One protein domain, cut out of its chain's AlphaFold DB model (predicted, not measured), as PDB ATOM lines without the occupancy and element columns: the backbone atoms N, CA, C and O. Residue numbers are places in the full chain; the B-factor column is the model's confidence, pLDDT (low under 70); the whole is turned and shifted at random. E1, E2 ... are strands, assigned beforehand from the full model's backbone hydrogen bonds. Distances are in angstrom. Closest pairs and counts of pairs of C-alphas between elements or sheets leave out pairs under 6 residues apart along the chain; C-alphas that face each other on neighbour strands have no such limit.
ATOM      1  N   THR A  24       3.180  59.753 -23.529       81.75
ATOM      2  CA  THR A  24       2.417  58.509 -23.601       81.75
ATOM      3  C   THR A  24       2.079  58.083 -22.186       81.75
ATOM      4  O   THR A  24       2.948  57.956 -21.325       81.75
ATOM      5  N   SER A  25       0.792  57.907 -21.917       87.31
ATOM      6  CA  SER A  25       0.354  57.353 -20.641       87.31
ATOM      7  C   SER A  25       0.367  55.832 -20.729       87.31
ATOM      8  O   SER A  25      -0.065  55.253 -21.730       87.31
ATOM      9  N   VAL A  26       0.883  55.196 -19.683       90.94
ATOM     10  CA  VAL A  26       0.996  53.743 -19.558       90.94
ATOM     11  C   VAL A  26       0.438  53.284 -18.212       90.94
ATOM     12  O   VAL A  26       0.340  54.071 -17.271       90.94
ATOM     13  N   ALA A  27       0.100  52.004 -18.084       90.19
ATOM     14  CA  ALA A  27      -0.169  51.404 -16.782       90.19
ATOM     15  C   ALA A  27       1.091  51.457 -15.898       90.19
ATOM     16  O   ALA A  27       2.179  51.067 -16.324       90.19
ATOM     17  N   GLY A  28       0.946  51.944 -14.665       90.44
ATOM     18  CA  GLY A  28       2.047  52.089 -13.709       90.44
ATOM     19  C   GLY A  28       2.400  50.806 -12.959       90.44
ATOM     20  O   GLY A  28       3.498  50.690 -12.420       90.44
ATOM     21  N   SER A  29       1.493  49.828 -12.929       92.62
ATOM     22  CA  SER A  29       1.691  48.557 -12.232       92.62
ATOM     23  C   SER A  29       1.027  47.387 -12.958       92.62
ATOM     24  O   SER A  29       0.197  47.562 -13.855       92.62
ATOM     25  N   ASN A  30       1.403  46.178 -12.541       92.50
ATOM     26  CA  ASN A  30       0.673  44.954 -12.859       92.50
ATOM     27  C   ASN A  30      -0.654  44.921 -12.092       92.50
ATOM     28  O   ASN A  30      -0.804  45.613 -11.078       92.50
ATOM     29  N   VAL A  31      -1.596  44.103 -12.562       92.38
ATOM     30  CA  VAL A  31      -2.881  43.881 -11.884       92.38
ATOM     31  C   VAL A  31      -2.930  42.462 -11.359       92.38
ATOM     32  O   VAL A  31      -2.534  41.532 -12.055       92.38
ATOM     33  N   ALA A  32      -3.476  42.289 -10.162       90.62
ATOM     34  CA  ALA A  32      -3.888  40.990  -9.660       90.62
ATOM     35  C   ALA A  32      -5.377  41.025  -9.310       90.62
ATOM     36  O   ALA A  32      -5.884  42.020  -8.790       90.62
ATOM     37  N   MET A  33      -6.080  39.935  -9.596       89.69
ATOM     38  CA  MET A  33      -7.487  39.757  -9.265       89.69
ATOM     39  C   MET A  33      -7.692  38.388  -8.627       89.69
ATOM     40  O   MET A  33      -7.318  37.371  -9.206       89.69
ATOM     41  N   ALA A  34      -8.349  38.361  -7.470       89.75
ATOM     42  CA  ALA A  34      -8.763  37.118  -6.836       89.75
ATOM     43  C   ALA A  34      -9.935  36.465  -7.584       89.75
ATOM     44  O   ALA A  34     -10.872  37.142  -8.018       89.75
ATOM     45  N   VAL A  35      -9.907  35.138  -7.676       87.38
ATOM     46  CA  VAL A  35     -11.019  34.302  -8.135       87.38
ATOM     47  C   VAL A  35     -12.063  34.221  -7.022       87.38
ATOM     48  O   VAL A  35     -11.796  33.701  -5.943       87.38
ATOM     49  N   LEU A 127      -5.635  35.659 -10.718       91.88
ATOM     50  CA  LEU A 127      -5.125  36.019 -12.026       91.88
ATOM     51  C   LEU A 127      -4.193  37.214 -11.837       91.88
ATOM     52  O   LEU A 127      -4.629  38.262 -11.367       91.88
ATOM     53  N   GLU A 128      -2.933  37.068 -12.222       93.62
ATOM     54  CA  GLU A 128      -1.976  38.166 -12.319       93.62
ATOM     55  C   GLU A 128      -1.751  38.512 -13.792       93.62
ATOM     56  O   GLU A 128      -1.539  37.628 -14.616       93.62
ATOM     57  N   VAL A 129      -1.800  39.797 -14.129       93.81
ATOM     58  CA  VAL A 129      -1.608  40.315 -15.485       93.81
ATOM     59  C   VAL A 129      -0.475  41.329 -15.474       93.81
ATOM     60  O   VAL A 129      -0.514  42.315 -14.732       93.81
ATOM     61  N   THR A 130       0.527  41.120 -16.329       94.88
ATOM     62  CA  THR A 130       1.719  41.970 -16.419       94.88
ATOM     63  C   THR A 130       1.450  43.245 -17.225       94.88
ATOM     64  O   THR A 130       2.042  43.476 -18.279       94.88
ATOM     65  N   SER A 131       0.505  44.065 -16.767       91.88
ATOM     66  CA  SER A 131       0.075  45.282 -17.463       91.88
ATOM     67  C   SER A 131       1.070  46.437 -17.368       91.88
ATOM     68  O   SER A 131       0.949  47.375 -18.151       91.88
ATOM     69  N   SER A 132       2.038  46.411 -16.448       92.81
ATOM     70  CA  SER A 132       2.971  47.527 -16.254       92.81
ATOM     71  C   SER A 132       3.677  47.925 -17.555       92.81
ATOM     72  O   SER A 132       4.167  47.081 -18.301       92.81
ATOM     73  N   GLY A 133       3.708  49.225 -17.845       90.19
ATOM     74  CA  GLY A 133       4.292  49.773 -19.068       90.19
ATOM     75  C   GLY A 133       3.417  49.649 -20.320       90.19
ATOM     76  O   GLY A 133       3.794  50.195 -21.355       90.19
ATOM     77  N   THR A 134       2.248  49.007 -20.239       92.44
ATOM     78  CA  THR A 134       1.304  48.910 -21.363       92.44
ATOM     79  C   THR A 134       0.680  50.269 -21.655       92.44
ATOM     80  O   THR A 134       0.202  50.942 -20.740       92.44
ATOM     81  N   ARG A 135       0.674  50.674 -22.929       92.12
ATOM     82  CA  ARG A 135       0.095  51.941 -23.389       92.12
ATOM     83  C   ARG A 135      -1.422  51.959 -23.213       92.12
ATOM     84  O   ARG A 135      -2.093  50.953 -23.421       92.12
ATOM     85  N   ILE A 136      -1.957  53.120 -22.852       91.94
ATOM     86  CA  ILE A 136      -3.404  53.345 -22.799       91.94
ATOM     87  C   ILE A 136      -3.994  53.391 -24.213       91.94
ATOM     88  O   ILE A 136      -3.423  54.019 -25.102       91.94
ATOM     89  N   GLY A 137      -5.177  52.802 -24.381       88.38
ATOM     90  CA  GLY A 137      -6.033  52.974 -25.557       88.38
ATOM     91  C   GLY A 137      -5.869  51.913 -26.642       88.38
ATOM     92  O   GLY A 137      -6.820  51.680 -27.382       88.38
ATOM     93  N   ASP A 138      -4.735  51.212 -26.673       87.81
ATOM     94  CA  ASP A 138      -4.465  50.166 -27.660       87.81
ATOM     95  C   ASP A 138      -4.450  48.775 -27.007       87.81
ATOM     96  O   ASP A 138      -3.900  48.616 -25.910       87.81
ATOM     97  N   PRO A 139      -5.011  47.744 -27.665       93.06
ATOM     98  CA  PRO A 139      -4.818  46.368 -27.240       93.06
ATOM     99  C   PRO A 139      -3.337  45.972 -27.256       93.06
ATOM    100  O   PRO A 139      -2.629  46.208 -28.234       93.06
ATOM    101  N   ALA A 140      -2.880  45.306 -26.202       94.19
ATOM    102  CA  ALA A 140      -1.519  44.801 -26.073       94.19
ATOM    103  C   ALA A 140      -1.517  43.343 -25.619       94.19
ATOM    104  O   ALA A 140      -2.377  42.920 -24.851       94.19
ATOM    105  N   THR A 141      -0.530  42.573 -26.066       96.12
ATOM    106  CA  THR A 141      -0.339  41.191 -25.620       96.12
ATOM    107  C   THR A 141       0.633  41.163 -24.448       96.12
ATOM    108  O   THR A 141       1.801  41.517 -24.601       96.12
ATOM    109  N   VAL A 142       0.160  40.710 -23.291       95.75
ATOM    110  CA  VAL A 142       0.927  40.628 -22.042       95.75
ATOM    111  C   VAL A 142       0.876  39.221 -21.459       95.75
ATOM    112  O   VAL A 142       0.150  38.356 -21.954       95.75
ATOM    113  N   ASP A 143       1.656  38.982 -20.410       96.19
ATOM    114  CA  ASP A 143       1.599  37.739 -19.660       96.19
ATOM    115  C   ASP A 143       0.455  37.763 -18.644       96.19
ATOM    116  O   ASP A 143       0.284  38.708 -17.875       96.19
ATOM    117  N   ALA A 144      -0.324  36.687 -18.650       94.62
ATOM    118  CA  ALA A 144      -1.309  36.349 -17.643       94.62
ATOM    119  C   ALA A 144      -0.855  35.078 -16.920       94.62
ATOM    120  O   ALA A 144      -0.537  34.066 -17.550       94.62
ATOM    121  N   ILE A 145      -0.827  35.131 -15.596       95.19
ATOM    122  CA  ILE A 145      -0.349  34.061 -14.729       95.19
ATOM    123  C   ILE A 145      -1.505  33.647 -13.830       95.19
ATOM    124  O   ILE A 145      -2.105  34.476 -13.147       95.19
ATOM    125  N   PHE A 146      -1.815  32.355 -13.842       93.81
ATOM    126  CA  PHE A 146      -2.767  31.773 -12.911       93.81
ATOM    127  C   PHE A 146      -2.024  31.275 -11.673       93.81
ATOM    128  O   PHE A 146      -1.056  30.521 -11.781       93.81
ATOM    129  N   ASP A 147      -2.467  31.719 -10.506       92.69
ATOM    130  CA  ASP A 147      -1.916  31.362  -9.205       92.69
ATOM    131  C   ASP A 147      -2.936  30.513  -8.444       92.69
ATOM    132  O   ASP A 147      -4.080  30.930  -8.258       92.69
ATOM    133  N   LEU A 148      -2.515  29.327  -8.013       91.50
ATOM    134  CA  LEU A 148      -3.272  28.393  -7.190       91.50
ATOM    135  C   LEU A 148      -2.604  28.275  -5.822       91.50
ATOM    136  O   LEU A 148      -1.697  27.471  -5.639       91.50
ATOM    137  N   SER A 159      -4.392  39.108 -24.579       94.31
ATOM    138  CA  SER A 159      -4.628  40.467 -25.045       94.31
ATOM    139  C   SER A 159      -5.341  41.261 -23.953       94.31
ATOM    140  O   SER A 159      -6.300  40.772 -23.352       94.31
ATOM    141  N   ILE A 160      -4.860  42.467 -23.682       94.38
ATOM    142  CA  ILE A 160      -5.433  43.392 -22.711       94.38
ATOM    143  C   ILE A 160      -5.621  44.771 -23.326       94.38
ATOM    144  O   ILE A 160      -4.945  45.118 -24.286       94.38
ATOM    145  N   LEU A 161      -6.486  45.579 -22.729       93.50
ATOM    146  CA  LEU A 161      -6.671  46.990 -23.033       93.50
ATOM    147  C   LEU A 161      -6.587  47.786 -21.731       93.50
ATOM    148  O   LEU A 161      -7.391  47.572 -20.826       93.50
ATOM    149  N   VAL A 162      -5.644  48.724 -21.640       92.44
ATOM    150  CA  VAL A 162      -5.608  49.694 -20.536       92.44
ATOM    151  C   VAL A 162      -6.437  50.904 -20.944       92.44
ATOM    152  O   VAL A 162      -6.166  51.536 -21.967       92.44
ATOM    153  N   ARG A 163      -7.471  51.220 -20.167       92.50
ATOM    154  CA  ARG A 163      -8.369  52.350 -20.427       92.50
ATOM    155  C   ARG A 163      -7.863  53.640 -19.783       92.50
ATOM    156  O   ARG A 163      -6.969  53.637 -18.940       92.50
ATOM    157  N   THR A 164      -8.440  54.762 -20.207       89.88
ATOM    158  CA  THR A 164      -8.086  56.111 -19.734       89.88
ATOM    159  C   THR A 164      -8.418  56.352 -18.263       89.88
ATOM    160  O   THR A 164      -7.840  57.244 -17.654       89.88
ATOM    161  N   ASP A 165      -9.307  55.547 -17.683       88.12
ATOM    162  CA  ASP A 165      -9.649  55.527 -16.256       88.12
ATOM    163  C   ASP A 165      -8.711  54.630 -15.421       88.12
ATOM    164  O   ASP A 165      -8.894  54.499 -14.214       88.12
ATOM    165  N   GLY A 166      -7.716  53.991 -16.048       85.81
ATOM    166  CA  GLY A 166      -6.812  53.044 -15.393       85.81
ATOM    167  C   GLY A 166      -7.359  51.623 -15.279       85.81
ATOM    168  O   GLY A 166      -6.646  50.742 -14.801       85.81
ATOM    169  N   THR A 167      -8.582  51.351 -15.737       90.38
ATOM    170  CA  THR A 167      -9.131  49.991 -15.774       90.38
ATOM    171  C   THR A 167      -8.360  49.150 -16.791       90.38
ATOM    172  O   THR A 167      -8.221  49.536 -17.954       90.38
ATOM    173  N   VAL A 168      -7.899  47.968 -16.382       89.81
ATOM    174  CA  VAL A 168      -7.299  46.988 -17.301       89.81
ATOM    175  C   VAL A 168      -8.365  45.989 -17.711       89.81
ATOM    176  O   VAL A 168      -8.936  45.320 -16.860       89.81
ATOM    177  N   ALA A 169      -8.647  45.868 -19.002       91.00
ATOM    178  CA  ALA A 169      -9.560  44.865 -19.527       91.00
ATOM    179  C   ALA A 169      -8.794  43.710 -20.163       91.00
ATOM    180  O   ALA A 169      -7.994  43.956 -21.056       91.00
ATOM    181  N   VAL A 170      -9.060  42.461 -19.781       89.44
ATOM    182  CA  VAL A 170      -8.605  41.297 -20.563       89.44
ATOM    183  C   VAL A 170      -9.607  41.042 -21.682       89.44
ATOM    184  O   VAL A 170     -10.815  41.045 -21.442       89.44
ATOM    185  N   LEU A 171      -9.120  40.845 -22.904       88.44
ATOM    186  CA  LEU A 171      -9.940  40.569 -24.080       88.44
ATOM    187  C   LEU A 171     -10.003  39.050 -24.293       88.44
ATOM    188  O   LEU A 171      -8.973  38.407 -24.505       88.44
ATOM    189  N   VAL A 172     -11.202  38.472 -24.211       82.19
ATOM    190  CA  VAL A 172     -11.430  37.022 -24.329       82.19
ATOM    191  C   VAL A 172     -12.517  36.773 -25.365       82.19
ATOM    192  O   VAL A 172     -13.707  36.905 -25.085       82.19
ATOM    193  N   GLY A 173     -12.107  36.440 -26.590       78.81
ATOM    194  CA  GLY A 173     -13.028  36.359 -27.726       78.81
ATOM    195  C   GLY A 173     -13.747  37.694 -27.937       78.81
ATOM    196  O   GLY A 173     -13.097  38.721 -28.114       78.81
ATOM    197  N   ASN A 174     -15.081  37.679 -27.864       74.12
ATOM    198  CA  ASN A 174     -15.926  38.878 -27.977       74.12
ATOM    199  C   ASN A 174     -16.264  39.522 -26.618       74.12
ATOM    200  O   ASN A 174     -17.031  40.482 -26.564       74.12
ATOM    201  N   SER A 175     -15.722  38.988 -25.522       76.88
ATOM    202  CA  SER A 175     -15.983  39.447 -24.159       76.88
ATOM    203  C   SER A 175     -14.810  40.261 -23.617       76.88
ATOM    204  O   SER A 175     -13.655  40.064 -24.002       76.88
ATOM    205  N   THR A 176     -15.100  41.166 -22.679       82.50
ATOM    206  CA  THR A 176     -14.071  41.924 -21.955       82.50
ATOM    207  C   THR A 176     -14.212  41.743 -20.453       82.50
ATOM    208  O   THR A 176     -15.317  41.687 -19.916       82.50
ATOM    209  N   ILE A 177     -13.069  41.641 -19.784       79.81
ATOM    210  CA  ILE A 177     -12.961  41.344 -18.359       79.81
ATOM    211  C   ILE A 177     -12.333  42.539 -17.682       79.81
ATOM    212  O   ILE A 177     -11.127  42.732 -17.792       79.81
ATOM    213  N   ASN A 178     -13.126  43.331 -16.974       83.88
ATOM    214  CA  ASN A 178     -12.586  44.482 -16.266       83.88
ATOM    215  C   ASN A 178     -11.883  44.021 -14.990       83.88
ATOM    216  O   ASN A 178     -12.514  43.502 -14.070       83.88
ATOM    217  N   LEU A 179     -10.571  44.212 -14.957       80.12
ATOM    218  CA  LEU A 179      -9.743  44.055 -13.778       80.12
ATOM    219  C   LEU A 179      -9.765  45.324 -12.915       80.12
ATOM    220  O   LEU A 179     -10.172  46.378 -13.410       80.12
ATOM    221  N   PRO A 180      -9.338  45.251 -11.636       79.12
ATOM    222  CA  PRO A 180      -9.161  46.438 -10.815       79.12
ATOM    223  C   PRO A 180      -8.349  47.517 -11.534       79.12
ATOM    224  O   PRO A 180      -7.445  47.228 -12.323       79.12
ATOM    225  N   THR A 181      -8.673  48.767 -11.230       78.81
ATOM    226  CA  THR A 181      -7.964  49.932 -11.751       78.81
ATOM    227  C   THR A 181      -6.522  49.949 -11.261       78.81
ATOM    228  O   THR A 181      -6.266  49.765 -10.068       78.81
ATOM    229  N   VAL A 182      -5.587  50.238 -12.160       76.00
ATOM    230  CA  VAL A 182      -4.201  50.552 -11.810       76.00
ATOM    231  C   VAL A 182      -3.958  52.046 -11.830       76.00
ATOM    232  O   VAL A 182      -4.617  52.799 -12.545       76.00
ATOM    233  N   GLN A 183      -2.948  52.469 -11.073       76.44
ATOM    234  CA  GLN A 183      -2.416  53.814 -11.217       76.44
ATOM    235  C   GLN A 183      -1.813  53.970 -12.611       76.44
ATOM    236  O   GLN A 183      -1.040  53.128 -13.074       76.44
ATOM    237  N   LEU A 184      -2.173  55.055 -13.286       82.44
ATOM    238  CA  LEU A 184      -1.602  55.414 -14.574       82.44
ATOM    239  C   LEU A 184      -0.308  56.196 -14.355       82.44
ATOM    240  O   LEU A 184      -0.206  57.025 -13.455       82.44
ATOM    241  N   THR A 185       0.695  55.933 -15.182       83.00
ATOM    242  CA  THR A 185       1.966  56.659 -15.180       83.00
ATOM    243  C   THR A 185       2.147  57.354 -16.517       83.00
ATOM    244  O   THR A 185       2.100  56.723 -17.572       83.00
ATOM    245  N   VAL A 186       2.376  58.664 -16.482       75.25
ATOM    246  CA  VAL A 186       2.703  59.441 -17.678       75.25
ATOM    247  C   VAL A 186       4.195  59.286 -17.956       75.25
ATOM    248  O   VAL A 186       5.024  59.640 -17.120       75.25
ATOM    249  N   LYS A 187       4.546  58.759 -19.130       73.88
ATOM    250  CA  LYS A 187       5.920  58.730 -19.631       73.88
ATOM    251  C   LYS A 187       6.063  59.730 -20.769       73.88
ATOM    252  O   LYS A 187       5.437  59.599 -21.820       73.88
ATOM    253  N   THR A 188       6.916  60.726 -20.575       64.56
ATOM    254  CA  THR A 188       7.341  61.609 -21.663       64.56
ATOM    255  C   THR A 188       8.326  60.844 -22.533       64.56
ATOM    256  O   THR A 188       9.409  60.494 -22.066       64.56
ATOM    257  N   VAL A 189       7.955  60.548 -23.781       57.06
ATOM    258  CA  VAL A 189       8.901  59.996 -24.752       57.06
ATOM    259  C   VAL A 189       9.515  61.186 -25.477       57.06
ATOM    260  O   VAL A 189       8.852  61.850 -26.275       57.06
TER     261      VAL A 189
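Overview. This is residues 24 to 35, 127 to 148 and 159 to 189 of the 192 residues of an uncharacterized protein of Ramlibacter sp. MAH-25 (UniProt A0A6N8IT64). What does the model look like? One six-stranded sheet is folded back on itself and curled like part of a barrel: E2 and E3 make one leaf, facing the leaf E5, E6, E7, and the long bent strand E4 is the hinge between them. At one end of the longest axis E1 and E8 pair as a separate two-stranded ribbon, and E7 runs on into E8. How is it made up? The printed part has 65 residues with eight named strands, E1 to E8 along the chain, and no named helix, an all-strand class; the large sheet runs E2 - E3 - E4 - E5 - E6 - E7, all antiparallel. It is compact, with a radius of gyration of the C-alphas of 11.1 A and spans of 37 by 25 by 18 A.

Along the chain. Where are the strands of the large sheet? E2 is residues 31 to 34, E3 127 to 129, E4 139 to 148, E5 159 to 162, E6 167 to 172 and E7 175 to 181. E4 is 27.0 A long, E7 18.1 A and E6 15.7 A; C-alpha 139 is at (-4.818, 46.368, -27.240). Where is the other pair? E1 is residues 24 to 27, beginning at C-alpha (2.417, 58.509, -23.601), and E8 is residues 184 to 189, 15.3 A long, ending at (8.901, 59.996, -24.752).

Arrangement. How does the sheet fold? E4 bends by 51 degrees at residue 142, and its pairing is staggered: residues 139 to 141 pair with E5, N 140 to O 160 at 2.8 A, and residues 144 to 146 with E3, N 145 to O 128 at 2.8 A. E3 and E4 form a hairpin, and E2 is antiparallel to E3 with N 33 and O 127 2.8 A apart. What is the other leaf? E5, E6 and E7 form a meander, each strand the antiparallel neighbour of the one before, with N 161 and O 169 2.8 A apart and N 179 and O 168 2.7 A apart. How near are the edge strands, and what of E1 and E8? The closest C-alphas of E2 and E7 are those of Met 33 and Leu 179, 6.6 A apart. E1 and E8 are antiparallel at 145 degrees, with N 26 and O 185 2.9 A apart; E8 is apart from E6.

Size, cuts and confidence. How large is it? The two C-alphas farthest apart, those of Leu 148 and Val 189, are 38.1 A apart. Where is the chain cut? Residues 36 to 126 are not printed, with 7.3 A between C-alphas 35 and 127, nor are residues 149 to 158, with 21.6 A between C-alphas 148 and 159. Of the links printed whole, E3 to E4 is short and the others are tight. Where is confidence low? The mean pLDDT of the printed part is 87.5, and residues 188 to 189 are under 70.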